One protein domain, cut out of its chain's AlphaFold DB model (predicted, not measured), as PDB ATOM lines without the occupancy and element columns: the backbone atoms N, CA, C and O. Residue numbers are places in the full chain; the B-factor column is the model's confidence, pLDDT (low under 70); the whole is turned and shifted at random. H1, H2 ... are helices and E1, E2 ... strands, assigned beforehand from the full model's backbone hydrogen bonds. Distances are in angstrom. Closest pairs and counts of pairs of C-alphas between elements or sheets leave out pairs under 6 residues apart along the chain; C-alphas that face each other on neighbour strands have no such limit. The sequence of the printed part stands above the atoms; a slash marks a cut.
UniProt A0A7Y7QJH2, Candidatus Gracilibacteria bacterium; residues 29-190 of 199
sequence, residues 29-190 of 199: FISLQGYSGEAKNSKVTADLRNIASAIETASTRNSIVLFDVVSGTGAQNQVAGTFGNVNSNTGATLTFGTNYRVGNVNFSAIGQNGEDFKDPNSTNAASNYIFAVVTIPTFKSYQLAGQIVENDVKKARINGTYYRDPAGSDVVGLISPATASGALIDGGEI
ATOM      1  N   PHE A  29     227.733 143.009 192.878       89.19
ATOM      2  CA  PHE A  29     226.284 142.888 193.013       89.19
ATOM      3  C   PHE A  29     225.799 143.072 194.460       89.19
ATOM      4  O   PHE A  29     224.795 143.747 194.685       89.19
ATOM      5  N   ILE A  30     226.501 142.510 195.449       86.75
ATOM      6  CA  ILE A  30     226.156 142.685 196.872       86.75
ATOM      7  C   ILE A  30     226.377 144.142 197.305       86.75
ATOM      8  O   ILE A  30     225.514 144.732 197.953       86.75
ATOM      9  N   SER A  31     227.494 144.754 196.903       82.94
ATOM     10  CA  SER A  31     227.810 146.149 197.240       82.94
ATOM     11  C   SER A  31     226.808 147.145 196.641       82.94
ATOM     12  O   SER A  31     226.362 148.063 197.332       82.94
ATOM     13  N   LEU A  32     226.395 146.942 195.385       85.56
ATOM     14  CA  LEU A  32     225.455 147.833 194.701       85.56
ATOM     15  C   LEU A  32     224.062 147.841 195.349       85.56
ATOM     16  O   LEU A  32     223.397 148.876 195.348       85.56
ATOM     17  N   GLN A  33     223.625 146.718 195.933       80.81
ATOM     18  CA  GLN A  33     222.347 146.646 196.649       80.81
ATOM     19  C   GLN A  33     222.314 147.580 197.867       80.81
ATOM     20  O   GLN A  33     221.329 148.296 198.049       80.81
ATOM     21  N   GLY A  34     223.399 147.642 198.649       79.81
ATOM     22  CA  GLY A  34     223.513 148.563 199.787       79.81
ATOM     23  C   GLY A  34     223.492 150.031 199.352       79.81
ATOM     24  O   GLY A  34     222.665 150.810 199.829       79.81
ATOM     25  N   TYR A  35     224.323 150.395 198.369       83.75
ATOM     26  CA  TYR A  35     224.382 151.770 197.855       83.75
ATOM     27  C   TYR A  35     223.080 152.224 197.195       83.75
ATOM     28  O   TYR A  35     222.708 153.392 197.301       83.75
ATOM     29  N   SER A  36     222.354 151.315 196.538       86.50
ATOM     30  CA  SER A  36     221.048 151.648 195.977       86.50
ATOM     31  C   SER A  36     220.036 152.005 197.068       86.50
ATOM     32  O   SER A  36     219.246 152.921 196.848       86.50
ATOM     33  N   GLY A  37     220.051 151.327 198.220       87.56
ATOM     34  CA  GLY A  37     219.188 151.661 199.357       87.56
ATOM     35  C   GLY A  37     219.503 153.042 199.938       87.56
ATOM     36  O   GLY A  37     218.610 153.876 200.092       87.56
ATOM     37  N   GLU A  38     220.786 153.334 200.163       88.31
ATOM     38  CA  GLU A  38     221.233 154.644 200.657       88.31
ATOM     39  C   GLU A  38     220.895 155.783 199.685       88.31
ATOM     40  O   GLU A  38     220.410 156.837 200.103       88.31
ATOM     41  N   ALA A  39     221.072 155.566 198.377       89.88
ATOM     42  CA  ALA A  39     220.713 156.544 197.352       89.88
ATOM     43  C   ALA A  39     219.208 156.864 197.362       89.88
ATOM     44  O   ALA A  39     218.825 158.029 197.239       89.88
ATOM     45  N   LYS A  40     218.349 155.854 197.564       90.56
ATOM     46  CA  LYS A  40     216.896 156.046 197.703       90.56
ATOM     47  C   LYS A  40     216.543 156.861 198.946       90.56
ATOM     48  O   LYS A  40     215.765 157.807 198.847       90.56
ATOM     49  N   ASN A  41     217.150 156.554 200.092       91.56
ATOM     50  CA  ASN A  41     216.929 157.304 201.333       91.56
ATOM     51  C   ASN A  41     217.425 158.759 201.229       91.56
ATOM     52  O   ASN A  41     216.784 159.688 201.732       91.56
ATOM     53  N   SER A  42     218.547 158.967 200.533       92.50
ATOM     54  CA  SER A  42     219.079 160.296 200.223       92.50
ATOM     55  C   SER A  42     218.125 161.083 199.321       92.50
ATOM     56  O   SER A  42     217.803 162.228 199.640       92.50
ATOM     57  N   LYS A  43     217.579 160.448 198.268       92.69
ATOM     58  CA  LYS A  43     216.537 161.042 197.411       92.69
ATOM     59  C   LYS A  43     215.331 161.484 198.238       92.69
ATOM     60  O   LYS A  43     214.934 162.636 198.140       92.69
ATOM     61  N   VAL A  44     214.806 160.621 199.111       91.81
ATOM     62  CA  VAL A  44     213.675 160.957 199.998       91.81
ATOM     63  C   VAL A  44     213.976 162.179 200.860       91.81
ATOM     64  O   VAL A  44     213.167 163.099 200.937       91.81
ATOM     65  N   THR A  45     215.156 162.233 201.476       92.31
ATOM     66  CA  THR A  45     215.545 163.382 202.307       92.31
ATOM     67  C   THR A  45     215.694 164.666 201.481       92.31
ATOM     68  O   THR A  45     215.312 165.740 201.946       92.31
ATOM     69  N   ALA A  46     216.246 164.578 200.268       93.88
ATOM     70  CA  ALA A  46     216.396 165.719 199.368       93.88
ATOM     71  C   ALA A  46     215.036 166.238 198.877       93.88
ATOM     72  O   ALA A  46     214.774 167.437 198.955       93.88
ATOM     73  N   ASP A  47     214.148 165.340 198.459       93.62
ATOM     74  CA  ASP A  47     212.811 165.678 197.975       93.62
ATOM     75  C   ASP A  47     211.983 166.352 199.067       93.62
ATOM     76  O   ASP A  47     211.405 167.409 198.829       93.62
ATOM     77  N   LEU A  48     212.005 165.832 200.300       92.44
ATOM     78  CA  LEU A  48     211.320 166.461 201.434       92.44
ATOM     79  C   LEU A  48     211.806 167.895 201.702       92.44
ATOM     80  O   LEU A  48     211.010 168.752 202.091       92.44
ATOM     81  N   ARG A  49     213.098 168.182 201.500       93.12
ATOM     82  CA  ARG A  49     213.654 169.542 201.628       93.12
ATOM     83  C   ARG A  49     213.235 170.440 200.471       93.12
ATOM     84  O   ARG A  49     212.859 171.586 200.702       93.12
ATOM     85  N   ASN A  50     213.265 169.917 199.248       93.50
ATOM     86  CA  ASN A  50     212.850 170.645 198.050       93.50
ATOM     87  C   ASN A  50     211.362 171.015 198.115       93.50
ATOM     88  O   ASN A  50     210.998 172.155 197.836       93.50
ATOM     89  N   ILE A  51     210.515 170.083 198.558       92.62
ATOM     90  CA  ILE A  51     209.079 170.306 198.755       92.62
ATOM     91  C   ILE A  51     208.844 171.368 199.831       92.62
ATOM     92  O   ILE A  51     208.090 172.307 199.589       92.62
ATOM     93  N   ALA A  52     209.514 171.273 200.985       92.19
ATOM     94  CA  ALA A  52     209.406 172.292 202.033       92.19
ATOM     95  C   ALA A  52     209.804 173.685 201.519       92.19
ATOM     96  O   ALA A  52     209.060 174.645 201.702       92.19
ATOM     97  N   SER A  53     210.918 173.786 200.787       92.94
ATOM     98  CA  SER A  53     211.367 175.050 200.193       92.94
ATOM     99  C   SER A  53     210.371 175.609 199.167       92.94
ATOM    100  O   SER A  53     210.125 176.820 199.134       92.94
ATOM    101  N   ALA A  54     209.750 174.746 198.357       91.75
ATOM    102  CA  ALA A  54     208.710 175.143 197.410       91.75
ATOM    103  C   ALA A  54     207.451 175.661 198.127       91.75
ATOM    104  O   ALA A  54     206.915 176.703 197.742       91.75
ATOM    105  N   ILE A  55     207.018 174.985 199.197       91.38
ATOM    106  CA  ILE A  55     205.890 175.408 200.040       91.38
ATOM    107  C   ILE A  55     206.180 176.765 200.683       91.38
ATOM    108  O   ILE A  55     205.350 177.668 200.599       91.38
ATOM    109  N   GLU A  56     207.354 176.935 201.290       89.81
ATOM    110  CA  GLU A  56     207.760 178.191 201.926       89.81
ATOM    111  C   GLU A  56     207.790 179.337 200.915       89.81
ATOM    112  O   GLU A  56     207.177 180.378 201.140       89.81
ATOM    113  N   THR A  57     208.404 179.117 199.751       92.06
ATOM    114  CA  THR A  57     208.464 180.114 198.676       92.06
ATOM    115  C   THR A  57     207.068 180.509 198.192       92.06
ATOM    116  O   THR A  57     206.778 181.697 198.023       92.06
ATOM    117  N   ALA A  58     206.184 179.534 197.975       88.81
ATOM    118  CA  ALA A  58     204.816 179.780 197.533       88.81
ATOM    119  C   ALA A  58     203.984 180.497 198.612       88.81
ATOM    120  O   ALA A  58     203.208 181.406 198.298       88.81
ATOM    121  N   SER A  59     204.193 180.150 199.885       86.44
ATOM    122  CA  SER A  59     203.541 180.798 201.024       86.44
ATOM    123  C   SER A  59     204.025 182.237 201.220       86.44
ATOM    124  O   SER A  59     203.208 183.111 201.497       86.44
ATOM    125  N   THR A  60     205.321 182.527 201.045       87.75
ATOM    126  CA  THR A  60     205.867 183.895 201.124       87.75
ATOM    127  C   THR A  60     205.325 184.784 200.011       87.75
ATOM    128  O   THR A  60     205.041 185.958 200.237       87.75
ATOM    129  N   ARG A  61     205.116 184.229 198.813       88.00
ATOM    130  CA  ARG A  61     204.470 184.939 197.699       88.00
ATOM    131  C   ARG A  61     202.955 185.086 197.874       88.00
ATOM    132  O   ARG A  61     202.293 185.568 196.958       88.00
ATOM    133  N   ASN A  62     202.401 184.639 199.007       81.88
ATOM    134  CA  ASN A  62     200.968 184.602 199.303       81.88
ATOM    135  C   ASN A  62     200.135 183.987 198.160       81.88
ATOM    136  O   ASN A  62     199.001 184.387 197.913       81.88
ATOM    137  N   SER A  63     200.736 183.058 197.413       80.44
ATOM    138  CA  SER A  63     200.147 182.477 196.202       80.44
ATOM    139  C   SER A  63     199.369 181.195 196.493       80.44
ATOM    140  O   SER A  63     198.711 180.671 195.601       80.44
ATOM    141  N   ILE A  64     199.454 180.685 197.727       86.94
ATOM    142  CA  ILE A  64     198.825 179.438 198.163       86.94
ATOM    143  C   ILE A  64     198.251 179.582 199.570       86.94
ATOM    144  O   ILE A  64     198.778 180.329 200.400       86.94
ATOM    145  N   VAL A  65     197.228 178.788 199.872       87.19
ATOM    146  CA  VAL A  65     196.886 178.430 201.251       87.19
ATOM    147  C   VAL A  65     197.435 177.036 201.542       87.19
ATOM    148  O   VAL A  65     197.378 176.148 200.697       87.19
ATOM    149  N   LEU A  66     197.970 176.816 202.748       87.12
ATOM    150  CA  LEU A  66     198.611 175.538 203.089       87.12
ATOM    151  C   LEU A  66     197.652 174.337 202.983       87.12
ATOM    152  O   LEU A  66     198.093 173.228 202.714       87.12
ATOM    153  N   PHE A  67     196.341 174.540 203.139       90.25
ATOM    154  CA  PHE A  67     195.346 173.481 202.934       90.25
ATOM    155  C   PHE A  67     195.257 172.978 201.491       90.25
ATOM    156  O   PHE A  67     194.943 171.805 201.306       90.25
ATOM    157  N   ASP A  68     195.580 173.805 200.497       90.25
ATOM    158  CA  ASP A  68     195.536 173.405 199.085       90.25
ATOM    159  C   ASP A  68     196.725 172.516 198.703       90.25
ATOM    160  O   ASP A  68     196.686 171.829 197.683       90.25
ATOM    161  N   VAL A  69     197.764 172.488 199.543       90.94
ATOM    162  CA  VAL A  69     198.943 171.623 199.393       90.94
ATOM    163  C   VAL A  69     198.630 170.170 199.780       90.94
ATOM    164  O   VAL A  69     199.428 169.281 199.510       90.94
ATOM    165  N   VAL A  70     197.458 169.888 200.360       90.75
ATOM    166  CA  VAL A  70     196.996 168.516 200.620       90.75
ATOM    167  C   VAL A  70     196.094 168.040 199.478       90.75
ATOM    168  O   VAL A  70     195.096 168.678 199.147       90.75
ATOM    169  N   SER A  71     196.410 166.877 198.912       85.81
ATOM    170  CA  SER A  71     195.597 166.138 197.942       85.81
ATOM    171  C   SER A  71     195.079 164.832 198.551       85.81
ATOM    172  O   SER A  71     195.775 164.181 199.326       85.81
ATOM    173  N   GLY A  72     193.844 164.460 198.201       73.12
ATOM    174  CA  GLY A  72     193.148 163.311 198.786       73.12
ATOM    175  C   GLY A  72     192.616 163.615 200.191       73.12
ATOM    176  O   GLY A  72     193.369 163.826 201.131       73.12
ATOM    177  N   THR A  73     191.294 163.655 200.357       55.38
ATOM    178  CA  THR A  73     190.631 163.974 201.637       55.38
ATOM    179  C   THR A  73     190.222 162.703 202.389       55.38
ATOM    180  O   THR A  73     189.066 162.556 202.785       55.38
ATOM    181  N   GLY A  74     191.144 161.745 202.506       60.22
ATOM    182  CA  GLY A  74     190.900 160.444 203.129       60.22
ATOM    183  C   GLY A  74     191.316 160.403 204.597       60.22
ATOM    184  O   GLY A  74     192.211 161.121 205.019       60.22
ATOM    185  N   ALA A  75     190.690 159.516 205.371       65.00
ATOM    186  CA  ALA A  75     190.932 159.379 206.804       65.00
ATOM    187  C   ALA A  75     192.301 158.762 207.191       65.00
ATOM    188  O   ALA A  75     192.561 158.530 208.375       65.00
ATOM    189  N   GLN A  76     193.152 158.448 206.213       79.50
ATOM    190  CA  GLN A  76     194.441 157.798 206.445       79.50
ATOM    191  C   GLN A  76     195.469 158.785 206.996       79.50
ATOM    192  O   GLN A  76     195.422 159.977 206.699       79.50
ATOM    193  N   ASN A  77     196.383 158.276 207.827       82.38
ATOM    194  CA  ASN A  77     197.484 159.037 208.425       82.38
ATOM    195  C   ASN A  77     197.051 160.218 209.318       82.38
ATOM    196  O   ASN A  77     197.866 161.079 209.660       82.38
ATOM    197  N   GLN A  78     195.776 160.259 209.708       85.00
ATOM    198  CA  GLN A  78     195.241 161.269 210.612       85.00
ATOM    199  C   GLN A  78     195.704 161.041 212.044       85.00
ATOM    200  O   GLN A  78     195.654 159.925 212.566       85.00
ATOM    201  N   VAL A  79     196.054 162.132 212.711       80.56
ATOM    202  CA  VAL A  79     196.254 162.151 214.158       80.56
ATOM    203  C   VAL A  79     195.007 162.723 214.826       80.56
ATOM    204  O   VAL A  79     194.444 163.718 214.371       80.56
ATOM    205  N   ALA A  80     194.580 162.094 215.920       77.00
ATOM    206  CA  ALA A  80     193.557 162.632 216.807       77.00
ATOM    207  C   ALA A  80     194.227 163.271 218.030       77.00
ATOM    208  O   ALA A  80     195.144 162.692 218.607       77.00
ATOM    209  N   GLY A  81     193.758 164.450 218.438       74.81
ATOM    210  CA  GLY A  81     194.170 165.074 219.694       74.81
ATOM    211  C   GLY A  81     193.873 166.569 219.754       74.81
ATOM    212  O   GLY A  81     193.201 167.131 218.885       74.81
ATOM    213  N   THR A  82     194.352 167.219 220.809       73.69
ATOM    214  CA  THR A  82     194.205 168.666 221.012       73.69
ATOM    215  C   THR A  82     195.551 169.351 220.794       73.69
ATOM    216  O   THR A  82     196.597 168.800 221.136       73.69
ATOM    217  N   PHE A  83     195.546 170.543 220.192       73.56
ATOM    218  CA  PHE A  83     196.739 171.385 220.180       73.56
ATOM    219  C   PHE A  83     196.857 172.191 221.462       73.56
ATOM    220  O   PHE A  83     195.907 172.869 221.871       73.56
ATOM    221  N   GLY A  84     198.055 172.118 222.047       61.44
ATOM    222  CA  GLY A  84     198.368 172.602 223.378       61.44
ATOM    223  C   GLY A  84     197.968 174.050 223.646       61.44
ATOM    224  O   GLY A  84     198.129 174.954 222.827       61.44
ATOM    225  N   ASN A  85     197.485 174.257 224.867       54.22
ATOM    226  CA  ASN A  85     197.219 175.550 225.489       54.22
ATOM    227  C   ASN A  85     198.468 176.457 225.387       54.22
ATOM    228  O   ASN A  85     199.472 176.213 226.067       54.22
ATOM    229  N   VAL A  86     198.422 177.503 224.552       49.94
ATOM    230  CA  VAL A  86     199.488 178.532 224.474       49.94
ATOM    231  C   VAL A  86     199.254 179.660 225.495       49.94
ATOM    232  O   VAL A  86     200.158 180.428 225.804       49.94
ATOM    233  N   ASN A  87     198.066 179.724 226.095       50.16
ATOM    234  CA  ASN A  87     197.741 180.554 227.251       50.16
ATOM    235  C   ASN A  87     196.413 180.026 227.805       50.16
ATOM    236  O   ASN A  87     195.505 179.848 227.004       50.16
ATOM    237  N   SER A  88     196.325 179.728 229.104       55.00
ATOM    238  CA  SER A  88     195.381 178.820 229.791       55.00
ATOM    239  C   SER A  88     193.857 178.995 229.587       55.00
ATOM    240  O   SER A  88     193.117 178.884 230.560       55.00
ATOM    241  N   ASN A  89     193.332 179.238 228.381       56.03
ATOM    242  CA  ASN A  89     191.886 179.326 228.182       56.03
ATOM    243  C   ASN A  89     191.314 179.006 226.787       56.03
ATOM    244  O   ASN A  89     190.166 179.361 226.562       56.03
ATOM    245  N   THR A  90     192.029 178.333 225.872       58.97
ATOM    246  CA  THR A  90     191.392 177.645 224.714       58.97
ATOM    247  C   THR A  90     192.425 176.813 223.943       58.97
ATOM    248  O   THR A  90     193.174 177.352 223.133       58.97
ATOM    249  N   GLY A  91     192.473 175.500 224.180       67.94
ATOM    250  CA  GLY A  91     193.075 174.555 223.231       67.94
ATOM    251  C   GLY A  91     192.125 174.327 222.049       67.94
ATOM    252  O   GLY A  91     190.909 174.446 222.207       67.94
ATOM    253  N   ALA A  92     192.656 174.019 220.865       74.25
ATOM    254  CA  ALA A  92     191.845 173.702 219.689       74.25
ATOM    255  C   ALA A  92     191.933 172.204 219.379       74.25
ATOM    256  O   ALA A  92     193.025 171.675 219.169       74.25
ATOM    257  N   THR A  93     190.788 171.521 219.336       79.19
ATOM    258  CA  THR A  93     190.712 170.117 218.912       79.19
ATOM    259  C   THR A  93     191.027 169.998 217.427       79.19
ATOM    260  O   THR A  93     190.499 170.761 216.611       79.19
ATOM    261  N   LEU A  94     191.855 169.019 217.069       82.31
ATOM    262  CA  LEU A  94     192.063 168.630 215.683       82.31
ATOM    263  C   LEU A  94     190.766 168.119 215.065       82.31
ATOM    264  O   LEU A  94     190.270 167.057 215.425       82.31
ATOM    265  N   THR A  95     190.223 168.877 214.118       85.19
ATOM    266  CA  THR A  95     189.030 168.515 213.354       85.19
ATOM    267  C   THR A  95     189.403 168.464 211.881       85.19
ATOM    268  O   THR A  95     189.640 169.498 211.240       85.19
ATOM    269  N   PHE A  96     189.479 167.245 211.349       84.62
ATOM    270  CA  PHE A  96     189.814 167.019 209.950       84.62
ATOM    271  C   PHE A  96     188.861 167.764 209.015       84.62
ATOM    272  O   PHE A  96     187.651 167.815 209.229       84.62
ATOM    273  N   GLY A  97     189.425 168.370 207.974       84.00
ATOM    274  CA  GLY A  97     188.696 169.170 206.997       84.00
ATOM    275  C   GLY A  97     188.400 170.600 207.451       84.00
ATOM    276  O   GLY A  97     188.193 171.448 206.583       84.00
ATOM    277  N   THR A  98     188.440 170.887 208.760       86.25
ATOM    278  CA  THR A  98     188.179 172.219 209.328       86.25
ATOM    279  C   THR A  98     189.465 172.984 209.618       86.25
ATOM    280  O   THR A  98     189.750 173.975 208.957       86.25
ATOM    281  N   ASN A  99     190.239 172.546 210.611       85.56
ATOM    282  CA  ASN A  99     191.473 173.205 211.055       85.56
ATOM    283  C   ASN A  99     192.711 172.323 210.842       85.56
ATOM    284  O   ASN A  99     193.828 172.749 211.133       85.56
ATOM    285  N   TYR A 100     192.514 171.122 210.296       88.19
ATOM    286  CA  TYR A 100     193.554 170.144 210.036       88.19
ATOM    287  C   TYR A 100     193.268 169.326 208.786       88.19
ATOM    288  O   TYR A 100     192.119 168.973 208.513       88.19
ATOM    289  N   ARG A 101     194.318 169.022 208.027       89.25
ATOM    290  CA  ARG A 101     194.275 168.129 206.868       89.25
ATOM    291  C   ARG A 101     195.564 167.330 206.791       89.25
ATOM    292  O   ARG A 101     196.625 167.846 207.129       89.25
ATOM    293  N   VAL A 102     195.453 166.104 206.306       88.00
ATOM    294  CA  VAL A 102     196.566 165.214 205.981       88.00
ATOM    295  C   VAL A 102     196.222 164.456 204.705       88.00
ATOM    296  O   VAL A 102     195.048 164.188 204.450       88.00
ATOM    297  N   GLY A 103     197.226 164.176 203.885       88.94
ATOM    298  CA  GLY A 103     197.077 163.485 202.608       88.94
ATOM    299  C   GLY A 103     198.361 163.577 201.790       88.94
ATOM    300  O   GLY A 103     199.405 163.963 202.310       88.94
ATOM    301  N   ASN A 104     198.308 163.242 200.505       88.62
ATOM    302  CA  ASN A 104     199.470 163.374 199.626       88.62
ATOM    303  C   ASN A 104     199.755 164.851 199.314       88.62
ATOM    304  O   ASN A 104     198.839 165.673 199.285       88.62
ATOM    305  N   VAL A 105     201.000 165.200 198.997       89.94
ATOM    306  CA  VAL A 105     201.339 166.551 198.523       89.94
ATOM    307  C   VAL A 105     200.651 166.846 197.182       89.94
ATOM    308  O   VAL A 105     200.819 166.123 196.201       89.94
ATOM    309  N   ASN A 106     199.917 167.955 197.117       90.75
ATOM    310  CA  ASN A 106     199.402 168.532 195.883       90.75
ATOM    311  C   ASN A 106     200.491 169.379 195.209       90.75
ATOM    312  O   ASN A 106     200.604 170.585 195.436       90.75
ATOM    313  N   PHE A 107     201.296 168.750 194.356       89.94
ATOM    314  CA  PHE A 107     202.394 169.431 193.665       89.94
ATOM    315  C   PHE A 107     201.924 170.557 192.739       89.94
ATOM    316  O   PHE A 107     202.612 171.569 192.613       89.94
ATOM    317  N   SER A 108     200.719 170.445 192.169       89.31
ATOM    318  CA  SER A 108     200.151 171.510 191.340       89.31
ATOM    319  C   SER A 108     199.896 172.788 192.140       89.31
ATOM    320  O   SER A 108     200.053 173.873 191.584       89.31
ATOM    321  N   ALA A 109     199.533 172.684 193.423       87.62
ATOM    322  CA  ALA A 109     199.324 173.857 194.274       87.62
ATOM    323  C   ALA A 109     200.631 174.623 194.518       87.62
ATOM    324  O   ALA A 109     200.621 175.844 194.598       87.62
ATOM    325  N   ILE A 110     201.767 173.924 194.574       90.19
ATOM    326  CA  ILE A 110     203.096 174.525 194.784       90.19
ATOM    327  C   ILE A 110     203.867 174.772 193.477       90.19
ATOM    328  O   ILE A 110     205.051 175.107 193.516       90.19
ATOM    329  N   GLY A 111     203.215 174.615 192.319       87.50
ATOM    330  CA  GLY A 111     203.825 174.834 191.003       87.50
ATOM    331  C   GLY A 111     204.946 173.848 190.663       87.50
ATOM    332  O   GLY A 111     205.866 174.200 189.930       87.50
ATOM    333  N   GLN A 112     204.892 172.637 191.217       89.88
ATOM    334  CA  GLN A 112     205.853 171.561 190.986       89.88
ATOM    335  C   GLN A 112     205.224 170.442 190.149       89.88
ATOM    336  O   GLN A 112     204.009 170.236 190.169       89.88
ATOM    337  N   ASN A 113     206.056 169.685 189.434       87.50
ATOM    338  CA  ASN A 113     205.607 168.488 188.733       87.50
ATOM    339  C   ASN A 113     205.645 167.285 189.684       87.50
ATOM    340  O   ASN A 113     206.713 166.873 190.122       87.50
ATOM    341  N   GLY A 114     204.482 166.703 189.990       84.19
ATOM    342  CA  GLY A 114     204.391 165.554 190.897       84.19
ATOM    343  C   GLY A 114     205.104 164.296 190.395       84.19
ATOM    344  O   GLY A 114     205.456 163.441 191.202       84.19
ATOM    345  N   GLU A 115     205.377 164.197 189.091       86.12
ATOM    346  CA  GLU A 115     206.106 163.059 188.529       86.12
ATOM    347  C   GLU A 115     207.565 162.985 189.006       86.12
ATOM    348  O   GLU A 115     208.108 161.885 189.132       86.12
ATOM    349  N   ASP A 116     208.169 164.127 189.342       86.25
ATOM    350  CA  ASP A 116     209.557 164.207 189.814       86.25
ATOM    351  C   ASP A 116     209.685 163.798 191.297       86.25
ATOM    352  O   ASP A 116     210.739 163.346 191.759       86.25
ATOM    353  N   PHE A 117     208.578 163.880 192.043       87.44
ATOM    354  CA  PHE A 117     208.519 163.699 193.493       87.44
ATOM    355  C   PHE A 117     207.781 162.418 193.889       87.44
ATOM    356  O   PHE A 117     206.790 162.439 194.623       87.44
ATOM    357  N   LYS A 118     208.311 161.282 193.429       86.75
ATOM    358  CA  LYS A 118     207.867 159.947 193.849       86.75
ATOM    359  C   LYS A 118     208.838 159.336 194.845       86.75
ATOM    360  O   LYS A 118     210.057 159.358 194.630       86.75
ATOM    361  N   ASP A 119     208.283 158.762 195.908       85.25
ATOM    362  CA  ASP A 119     209.057 158.045 196.911       85.25
ATOM    363  C   ASP A 119     209.545 156.703 196.326       85.25
ATOM    364  O   ASP A 119     208.729 155.826 196.023       85.25
ATOM    365  N   PRO A 120     210.867 156.504 196.161       86.00
ATOM    366  CA  PRO A 120     211.427 155.286 195.579       86.00
ATOM    367  C   PRO A 120     211.293 154.042 196.477       86.00
ATOM    368  O   PRO A 120     211.608 152.934 196.032       86.00
ATOM    369  N   ASN A 121     210.887 154.221 197.737       82.38
ATOM    370  CA  ASN A 121     210.631 153.156 198.702       82.38
ATOM    371  C   ASN A 121     209.134 152.810 198.812       82.38
ATOM    372  O   ASN A 121     208.774 151.931 199.599       82.38
ATOM    373  N   SER A 122     208.258 153.481 198.054       77.12
ATOM    374  CA  SER A 122     206.825 153.177 198.007       77.12
ATOM    375  C   SER A 122     206.523 151.958 197.128       77.12
ATOM    376  O   SER A 122     207.090 151.789 196.051       77.12
ATOM    377  N   THR A 123     205.579 151.120 197.562       71.62
ATOM    378  CA  THR A 123     205.017 150.009 196.768       71.62
ATOM    379  C   THR A 123     203.836 150.433 195.889       71.62
ATOM    380  O   THR A 123     203.393 149.661 195.044       71.62
ATOM    381  N   ASN A 124     203.329 151.651 196.081       69.56
ATOM    382  CA  ASN A 124     202.156 152.193 195.407       69.56
ATOM    383  C   ASN A 124     202.591 153.320 194.457       69.56
ATOM    384  O   ASN A 124     203.180 154.312 194.882       69.56
ATOM    385  N   ALA A 125     202.285 153.185 193.162       63.12
ATOM    386  CA  ALA A 125     202.708 154.140 192.129       63.12
ATOM    387  C   ALA A 125     202.012 155.514 192.214       63.12
ATOM    388  O   ALA A 125     202.500 156.484 191.636       63.12
ATOM    389  N   ALA A 126     200.878 155.585 192.918       63.47
ATOM    390  CA  ALA A 126     200.133 156.817 193.192       63.47
ATOM    391  C   ALA A 126     200.584 157.516 194.487       63.47
ATOM    392  O   ALA A 126     200.101 158.600 194.812       63.47
ATOM    393  N   SER A 127     201.474 156.881 195.244       65.62
ATOM    394  CA  SER A 127     201.825 157.323 196.579       65.62
ATOM    395  C   SER A 127     203.012 158.267 196.554       65.62
ATOM    396  O   SER A 127     204.161 157.867 196.358       65.62
ATOM    397  N   ASN A 128     202.689 159.530 196.786       79.00
ATOM    398  CA  ASN A 128     203.643 160.612 196.960       79.00
ATOM    399  C   ASN A 128     203.799 160.924 198.443       79.00
ATOM    400  O   ASN A 128     202.929 160.554 199.230       79.00
ATOM    401  N   TYR A 129     204.824 161.707 198.784       88.94
ATOM    402  CA  TYR A 129     205.048 162.257 200.123       88.94
ATOM    403  C   TYR A 129     203.753 162.702 200.814       88.94
ATOM    404  O   TYR A 129     202.880 163.319 200.193       88.94
ATOM    405  N   ILE A 130     203.641 162.385 202.103       89.25
ATOM    406  CA  ILE A 130     202.501 162.790 202.924       89.25
ATOM    407  C   ILE A 130     202.757 164.193 203.453       89.25
ATOM    408  O   ILE A 130     203.847 164.504 203.929       89.25
ATOM    409  N   PHE A 131     201.736 165.032 203.392       90.62
ATOM    410  CA  PHE A 131     201.719 166.365 203.959       90.62
ATOM    411  C   PHE A 131     200.542 166.491 204.910       90.62
ATOM    412  O   PHE A 131     199.409 166.154 204.565       90.62
ATOM    413  N   ALA A 132     200.814 167.007 206.099       89.62
ATOM    414  CA  ALA A 132     199.806 167.411 207.053       89.62
ATOM    415  C   ALA A 132     199.979 168.874 207.419       89.62
ATOM    416  O   ALA A 132     201.085 169.402 207.487       89.62
ATOM    417  N   VAL A 133     198.862 169.523 207.699       89.06
ATOM    418  CA  VAL A 133     198.801 170.942 208.009       89.06
ATOM    419  C   VAL A 133     197.740 171.175 209.064       89.06
ATOM    420  O   VAL A 133     196.631 170.650 208.983       89.06
ATOM    421  N   VAL A 134     198.075 172.030 210.021       86.50
ATOM    422  CA  VAL A 134     197.130 172.687 210.916       86.50
ATOM    423  C   VAL A 134     197.073 174.170 210.588       86.50
ATOM    424  O   VAL A 134     198.090 174.831 210.379       86.50
ATOM    425  N   THR A 135     195.866 174.721 210.605       84.75
ATOM    426  CA  THR A 135     195.649 176.162 210.663       84.75
ATOM    427  C   THR A 135     194.564 176.466 211.687       84.75
ATOM    428  O   THR A 135     193.395 176.153 211.485       84.75
ATOM    429  N   ILE A 136     194.959 177.109 212.782       79.50
ATOM    430  CA  ILE A 136     194.065 177.773 213.734       79.50
ATOM    431  C   ILE A 136     194.352 179.284 213.699       79.50
ATOM    432  O   ILE A 136     195.426 179.684 213.242       79.50
ATOM    433  N   PRO A 137     193.433 180.158 214.151       78.25
ATOM    434  CA  PRO A 137     193.586 181.610 214.001       78.25
ATOM    435  C   PRO A 137     194.915 182.181 214.521       78.25
ATOM    436  O   PRO A 137     195.419 183.162 213.986       78.25
ATOM    437  N   THR A 138     195.495 181.550 215.541       74.31
ATOM    438  CA  THR A 138     196.725 181.982 216.214       74.31
ATOM    439  C   THR A 138     197.973 181.206 215.794       74.31
ATOM    440  O   THR A 138     199.076 181.597 216.170       74.31
ATOM    441  N   PHE A 139     197.833 180.105 215.047       76.12
ATOM    442  CA  PHE A 139     198.933 179.179 214.790       76.12
ATOM    443  C   PHE A 139     198.744 178.403 213.485       76.12
ATOM    444  O   PHE A 139     197.684 177.834 213.219       76.12
ATOM    445  N   LYS A 140     199.806 178.343 212.683       81.44
ATOM    446  CA  LYS A 140     199.873 177.548 211.457       81.44
ATOM    447  C   LYS A 140     201.146 176.723 211.497       81.44
ATOM    448  O   LYS A 140     202.213 177.268 211.752       81.44
ATOM    449  N   SER A 141     201.025 175.429 211.248       85.00
ATOM    450  CA  SER A 141     202.167 174.520 211.185       85.00
ATOM    451  C   SER A 141     201.877 173.397 210.207       85.00
ATOM    452  O   SER A 141     200.716 173.103 209.909       85.00
ATOM    453  N   TYR A 142     202.933 172.789 209.688       88.88
ATOM    454  CA  TYR A 142     202.845 171.682 208.759       88.88
ATOM    455  C   TYR A 142     203.917 170.634 209.048       88.88
ATOM    456  O   TYR A 142     204.927 170.902 209.701       88.88
ATOM    457  N   GLN A 143     203.684 169.431 208.545       89.81
ATOM    458  CA  GLN A 143     204.609 168.313 208.598       89.81
ATOM    459  C   GLN A 143     204.592 167.604 207.245       89.81
ATOM    460  O   GLN A 143     203.538 167.416 206.646       89.81
ATOM    461  N   LEU A 144     205.764 167.213 206.770       91.31
ATOM    462  CA  LEU A 144     205.982 166.381 205.597       91.31
ATOM    463  C   LEU A 144     206.574 165.052 206.061       91.31
ATOM    464  O   LEU A 144     207.468 165.046 206.906       91.31
ATOM    465  N   ALA A 145     206.125 163.943 205.488       89.75
ATOM    466  CA  ALA A 145     206.676 162.624 205.757       89.75
ATOM    467  C   ALA A 145     206.961 161.857 204.461       89.75
ATOM    468  O   ALA A 145     206.180 161.884 203.509       89.75
ATOM    469  N   GLY A 146     208.092 161.156 204.457       89.75
ATOM    470  CA  GLY A 146     208.486 160.179 203.447       89.75
ATOM    471  C   GLY A 146     209.009 158.900 204.096       89.75
ATOM    472  O   GLY A 146     209.262 158.869 205.302       89.75
ATOM    473  N   GLN A 147     209.165 157.835 203.313       87.69
ATOM    474  CA  GLN A 147     209.576 156.523 203.810       87.69
ATOM    475  C   GLN A 147     211.045 156.258 203.489       87.69
ATOM    476  O   GLN A 147     211.474 156.332 202.340       87.69
ATOM    477  N   ILE A 148     211.818 155.874 204.498       89.12
ATOM    478  CA  ILE A 148     213.180 155.364 204.329       89.12
ATOM    479  C   ILE A 148     213.253 153.919 204.807       89.12
ATOM    480  O   ILE A 148     212.458 153.488 205.643       89.12
ATOM    481  N   VAL A 149     214.197 153.160 204.261       87.06
ATOM    482  CA  VAL A 149     214.445 151.778 204.683       87.06
ATOM    483  C   VAL A 149     215.860 151.688 205.223       87.06
ATOM    484  O   VAL A 149     216.822 151.933 204.499       87.06
ATOM    485  N   GLU A 150     215.992 151.343 206.497       85.06
ATOM    486  CA  GLU A 150     217.277 151.143 207.164       85.06
ATOM    487  C   GLU A 150     217.285 149.760 207.802       85.06
ATOM    488  O   GLU A 150     216.383 149.440 208.572       85.06
ATOM    489  N   ASN A 151     218.300 148.945 207.507       83.19
ATOM    490  CA  ASN A 151     218.416 147.579 208.037       83.19
ATOM    491  C   ASN A 151     217.142 146.732 207.825       83.19
ATOM    492  O   ASN A 151     216.733 146.007 208.725       83.19
ATOM    493  N   ASP A 152     216.509 146.856 206.651       81.88
ATOM    494  CA  ASP A 152     215.247 146.182 206.283       81.88
ATOM    495  C   ASP A 152     214.001 146.636 207.078       81.88
ATOM    496  O   ASP A 152     212.913 146.079 206.944       81.88
ATOM    497  N   VAL A 153     214.126 147.704 207.875       83.50
ATOM    498  CA  VAL A 153     213.022 148.309 208.630       83.50
ATOM    499  C   VAL A 153     212.573 149.606 207.964       83.50
ATOM    500  O   VAL A 153     213.379 150.494 207.672       83.50
ATOM    501  N   LYS A 154     211.260 149.736 207.744       84.88
ATOM    502  CA  LYS A 154     210.637 150.964 207.238       84.88
ATOM    503  C   LYS A 154     210.532 152.005 208.350       84.88
ATOM    504  O   LYS A 154     209.851 151.797 209.355       84.88
ATOM    505  N   LYS A 155     211.160 153.155 208.134       86.50
ATOM    506  CA  LYS A 155     211.140 154.299 209.047       86.50
ATOM    507  C   LYS A 155     210.608 155.544 208.353       86.50
ATOM    508  O   LYS A 155     210.739 155.700 207.138       86.50
ATOM    509  N   ALA A 156     209.996 156.426 209.129       86.75
ATOM    510  CA  ALA A 156     209.527 157.709 208.646       86.75
ATOM    511  C   ALA A 156     210.688 158.699 208.650       86.75
ATOM    512  O   ALA A 156     211.385 158.861 209.651       86.75
ATOM    513  N   ARG A 157     210.867 159.390 207.531       89.75
ATOM    514  CA  ARG A 157     211.683 160.592 207.447       89.75
ATOM    515  C   ARG A 157     210.751 161.783 207.454       89.75
ATOM    516  O   ARG A 157     209.871 161.876 206.599       89.75
ATOM    517  N   ILE A 158     210.935 162.676 208.414       89.00
ATOM    518  CA  ILE A 158     210.030 163.800 208.627       89.00
ATOM    519  C   ILE A 158     210.754 165.111 208.345       89.00
ATOM    520  O   ILE A 158     211.903 165.302 208.742       89.00
ATOM    521  N   ASN A 159     210.066 166.024 207.666       88.31
ATOM    522  CA  ASN A 159     210.479 167.413 207.544       88.31
ATOM    523  C   ASN A 159     209.345 168.334 208.010       88.31
ATOM    524  O   ASN A 159     208.192 168.149 207.634       88.31
ATOM    525  N   GLY A 160     209.664 169.319 208.840       73.88
ATOM    526  CA  GLY A 160     208.674 170.049 209.633       73.88
ATOM    527  C   GLY A 160     208.371 169.342 210.957       73.88
ATOM    528  O   GLY A 160     208.429 168.117 211.069       73.88
ATOM    529  N   THR A 161     208.072 170.116 211.996       63.94
ATOM    530  CA  THR A 161     207.885 169.582 213.351       63.94
ATOM    531  C   THR A 161     206.875 170.423 214.103       63.94
ATOM    532  O   THR A 161     206.943 171.650 214.033       63.94
ATOM    533  N   TYR A 162     206.014 169.789 214.906       57.81
ATOM    534  CA  TYR A 162     205.464 170.458 216.082       57.81
ATOM    535  C   TYR A 162     204.872 169.492 217.126       57.81
ATOM    536  O   TYR A 162     204.117 168.591 216.777       57.81
ATOM    537  N   TYR A 163     205.173 169.797 218.396       60.75
ATOM    538  CA  TYR A 163     204.568 169.289 219.633       60.75
ATOM    539  C   TYR A 163     204.103 170.470 220.508       60.75
ATOM    540  O   TYR A 163     204.813 171.476 220.593       60.75
ATOM    541  N   ARG A 164     203.087 170.265 221.357       56.22
ATOM    542  CA  ARG A 164     203.227 170.589 222.793       56.22
ATOM    543  C   ARG A 164     202.416 169.594 223.604       56.22
ATOM    544  O   ARG A 164     201.212 169.603 223.462       56.22
ATOM    545  N   ASP A 165     203.068 168.829 224.473       54.88
ATOM    546  CA  ASP A 165     202.417 168.100 225.560       54.88
ATOM    547  C   ASP A 165     203.265 168.212 226.838       54.88
ATOM    548  O   ASP A 165     204.474 167.962 226.780       54.88
ATOM    549  N   PRO A 166     202.683 168.599 227.987       51.75
ATOM    550  CA  PRO A 166     203.269 168.318 229.294       51.75
ATOM    551  C   PRO A 166     202.497 167.260 230.115       51.75
ATOM    552  O   PRO A 166     202.927 166.970 231.229       51.75
ATOM    553  N   ALA A 167     201.362 166.721 229.643       54.94
ATOM    554  CA  ALA A 167     200.390 165.966 230.451       54.94
ATOM    555  C   ALA A 167     199.735 164.712 229.801       54.94
ATOM    556  O   ALA A 167     198.889 164.085 230.436       54.94
ATOM    557  N   GLY A 168     200.120 164.284 228.600       57.12
ATOM    558  CA  GLY A 168     199.801 162.973 228.014       57.12
ATOM    559  C   GLY A 168     198.632 162.917 227.020       57.12
ATOM    560  O   GLY A 168     198.229 161.815 226.660       57.12
ATOM    561  N   SER A 169     198.032 164.042 226.603       59.78
ATOM    562  CA  SER A 169     196.826 164.051 225.729       59.78
ATOM    563  C   SER A 169     196.928 164.923 224.468       59.78
ATOM    564  O   SER A 169     196.004 164.920 223.649       59.78
ATOM    565  N   ASP A 170     198.020 165.668 224.304       69.50
ATOM    566  CA  ASP A 170     198.194 166.603 223.190       69.50
ATOM    567  C   ASP A 170     198.933 165.975 221.996       69.50
ATOM    568  O   ASP A 170     199.601 164.942 222.086       69.50
ATOM    569  N   VAL A 171     198.804 166.622 220.837       69.12
ATOM    570  CA  VAL A 171     199.349 166.122 219.574       69.12
ATOM    571  C   VAL A 171     200.851 166.388 219.470       69.12
ATOM    572  O   VAL A 171     201.327 167.523 219.483       69.12
ATOM    573  N   VAL A 172     201.571 165.281 219.334       72.31
ATOM    574  CA  VAL A 172     203.029 165.124 219.257       72.31
ATOM    575  C   VAL A 172     203.564 165.339 217.830       72.31
ATOM    576  O   VAL A 172     204.695 165.752 217.614       72.31
ATOM    577  N   GLY A 173     202.740 165.082 216.821       79.94
ATOM    578  CA  GLY A 173     203.064 165.270 215.412       79.94
ATOM    579  C   GLY A 173     201.786 165.222 214.589       79.94
ATOM    580  O   GLY A 173     200.740 164.822 215.086       79.94
ATOM    581  N   LEU A 174     201.839 165.661 213.338       83.50
ATOM    582  CA  LEU A 174     200.645 165.889 212.520       83.50
ATOM    583  C   LEU A 174     200.279 164.708 211.619       83.50
ATOM    584  O   LEU A 174     199.242 164.761 210.965       83.50
ATOM    585  N   ILE A 175     201.109 163.672 211.549       86.19
ATOM    586  CA  ILE A 175     200.928 162.513 210.670       86.19
ATOM    587  C   ILE A 175     201.024 161.245 211.515       86.19
ATOM    588  O   ILE A 175     201.940 161.131 212.323       86.19
ATOM    589  N   SER A 176     200.120 160.288 211.318       82.94
ATOM    590  CA  SER A 176     200.199 158.933 211.880       82.94
ATOM    591  C   SER A 176     200.544 157.894 210.803       82.94
ATOM    592  O   SER A 176     200.387 158.156 209.603       82.94
ATOM    593  N   PRO A 177     201.016 156.692 211.177       76.81
ATOM    594  CA  PRO A 177     200.975 155.542 210.279       76.81
ATOM    595  C   PRO A 177     199.534 155.272 209.822       76.81
ATOM    596  O   PRO A 177     198.592 155.483 210.583       76.81
ATOM    597  N   ALA A 178     199.350 154.747 208.609       68.19
ATOM    598  CA  ALA A 178     198.028 154.567 207.997       68.19
ATOM    599  C   ALA A 178     197.032 153.725 208.833       68.19
ATOM    600  O   ALA A 178     195.823 153.819 208.620       68.19
ATOM    601  N   THR A 179     197.526 152.917 209.776       64.31
ATOM    602  CA  THR A 179     196.760 151.962 210.595       64.31
ATOM    603  C   THR A 179     196.922 152.166 212.110       64.31
ATOM    604  O   THR A 179     196.371 151.381 212.881       64.31
ATOM    605  N   ALA A 180     197.645 153.200 212.564       63.22
ATOM    606  CA  ALA A 180     197.973 153.404 213.980       63.22
ATOM    607  C   ALA A 180     197.511 154.770 214.518       63.22
ATOM    608  O   ALA A 180     197.269 155.710 213.769       63.22
ATOM    609  N   SER A 181     197.410 154.884 215.845       59.69
ATOM    610  CA  SER A 181     196.928 156.096 216.533       59.69
ATOM    611  C   SER A 181     198.044 157.019 217.047       59.69
ATOM    612  O   SER A 181     197.749 158.054 217.637       59.69
ATOM    613  N   GLY A 182     199.315 156.654 216.849       70.69
ATOM    614  CA  GLY A 182     200.474 157.445 217.275       70.69
ATOM    615  C   GLY A 182     200.991 158.358 216.165       70.69
ATOM    616  O   GLY A 182     200.990 157.974 214.999       70.69
ATOM    617  N   ALA A 183     201.450 159.557 216.523       76.69
ATOM    618  CA  ALA A 183     202.123 160.431 215.572       76.69
ATOM    619  C   ALA A 183     203.513 159.883 215.202       76.69
ATOM    620  O   ALA A 183     204.219 159.319 216.038       76.69
ATOM    621  N   LEU A 184     203.909 160.075 213.947       80.00
ATOM    622  CA  LEU A 184     205.234 159.743 213.449       80.00
ATOM    623  C   LEU A 184     206.278 160.700 214.030       80.00
ATOM    624  O   LEU A 184     206.052 161.908 214.151       80.00
ATOM    625  N   ILE A 185     207.455 160.148 214.305       78.31
ATOM    626  CA  ILE A 185     208.660 160.882 214.696       78.31
ATOM    627  C   ILE A 185     209.753 160.652 213.649       78.31
ATOM    628  O   ILE A 185     209.756 159.618 212.980       78.31
ATOM    629  N   ASP A 186     210.667 161.611 213.478       83.06
ATOM    630  CA  ASP A 186     211.762 161.461 212.513       83.06
ATOM    631  C   ASP A 186     212.670 160.290 212.908       83.06
ATOM    632  O   ASP A 186     213.085 160.177 214.063       83.06
ATOM    633  N   GLY A 187     212.936 159.391 211.962       78.69
ATOM    634  CA  GLY A 187     213.642 158.133 212.210       78.69
ATOM    635  C   GLY A 187     212.825 157.092 212.988       78.69
ATOM    636  O   GLY A 187     213.335 156.004 213.255       78.69
ATOM    637  N   GLY A 188     211.572 157.397 213.338       78.62
ATOM    638  CA  GLY A 188     210.654 156.466 213.983       78.62
ATOM    639  C   GLY A 188     210.224 155.357 213.035       78.62
ATOM    640  O   GLY A 188     210.033 155.577 211.837       78.62
ATOM    641  N   GLU A 189     210.057 154.154 213.569       77.31
ATOM    642  CA  GLU A 189     209.518 153.035 212.803       77.31
ATOM    643  C   GLU A 189     208.054 153.311 212.446       77.31
ATOM    644  O   GLU A 189     207.252 153.690 213.298       77.31
ATOM    645  N   ILE A 190     207.697 153.112 211.176       74.12
ATOM    646  CA  ILE A 190     206.301 153.234 210.719       74.12
ATOM    647  C   ILE A 190     205.495 152.003 211.178       74.12
ATOM    648  O   ILE A 190     204.271 152.050 211.269       74.12
TER     649      ILE A 190
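What this domain is: This is residues 29 to 190 of the 199 residues of a protein of Candidatus Gracilibacteria bacterium (UniProt A0A7Y7QJH2). One long helix, H1, runs lengthwise over one face of a strongly twisted sheet of four strands, and the closing stretch without named elements, residues 160 to 190, lies on the side of the sheet away from that helix. The short helix H2 is on the same face as H1, and the loop around Asn 89 and the first residue of H1 make the two far ends of the long axis. The printed part has 162 residues, with H1, H2, E1, E2, E3 and E4 in that order along the chain; the sheet runs E1 E2 E3 E4, antiparallel throughout. The class is mixed, helices and strands, with under half of the residues in named elements. The whole is compact, with a radius of gyration of the C-alphas of 16.3 A, yet elongated in outline, spanning 61 by 37 by 24 A.

How they stand to each other: Begin with H1, residues 29 to 60, where 27 of 28 O i to N i+4 pairs are within hydrogen-bond range. H2, residues 66 to 69, is too short for such a pair; its one O i to N i+3 pair is within range. H1 and H2 only just touch, with 3 pairs of C-alphas within 8 A, made by residues 55 to 59 of H1 alone; the closest are those of Ser 59 and Leu 66, 7.5 A apart. Next come E1, residues 100 to 105, E2, residues 130 to 136, E3, residues 139 to 150, and E4, residues 153 to 159: a meander, each strand the antiparallel neighbour of the one before, and each such pair a hairpin. Look for N 103 and O 131 at 3.0 A between E1 and E2, N 132 and O 143 at 2.8 A between E2 and E3, and N 146 and O 157 at 2.9 A between E3 and E4. H1 is on this sheet at a height of 9.1 A, in two layers, helix on one face of a sheet; it runs along the strands, at 7 degrees to E3 on the local plane. The closest C-alphas of H1 and E3 are those of Asn 41 and Ile 148, 5.2 A apart. H2 is on the same face, at a height of 7.0 A, only just over E2, on which 3 of its C-alphas fall.

Where its parts are: Find C-alpha 29 at (226.284, 142.888, 193.013); from there H1 runs 46.5 A to C-alpha 60 at (205.867, 183.895, 201.124). H2 is 5.4 A long, E1 14.4 A, E2 20.3 A and E3 34.4 A. E4, 19.3 A long, ends at C-alpha 159, at (210.479, 167.413, 207.544).

The domain as a whole: The C-alphas farthest apart are those of Phe 29 and Asn 89, at 61.2 A. The printed part has no cut; the links H2 to E1 and E1 to E2 are long, with 30 and 24 residues. The mean pLDDT of the printed part is 80.7, and the model is under 70 at residues 73 to 75, 84 to 91, 124 to 127, 161 to 171 and 178 to 181.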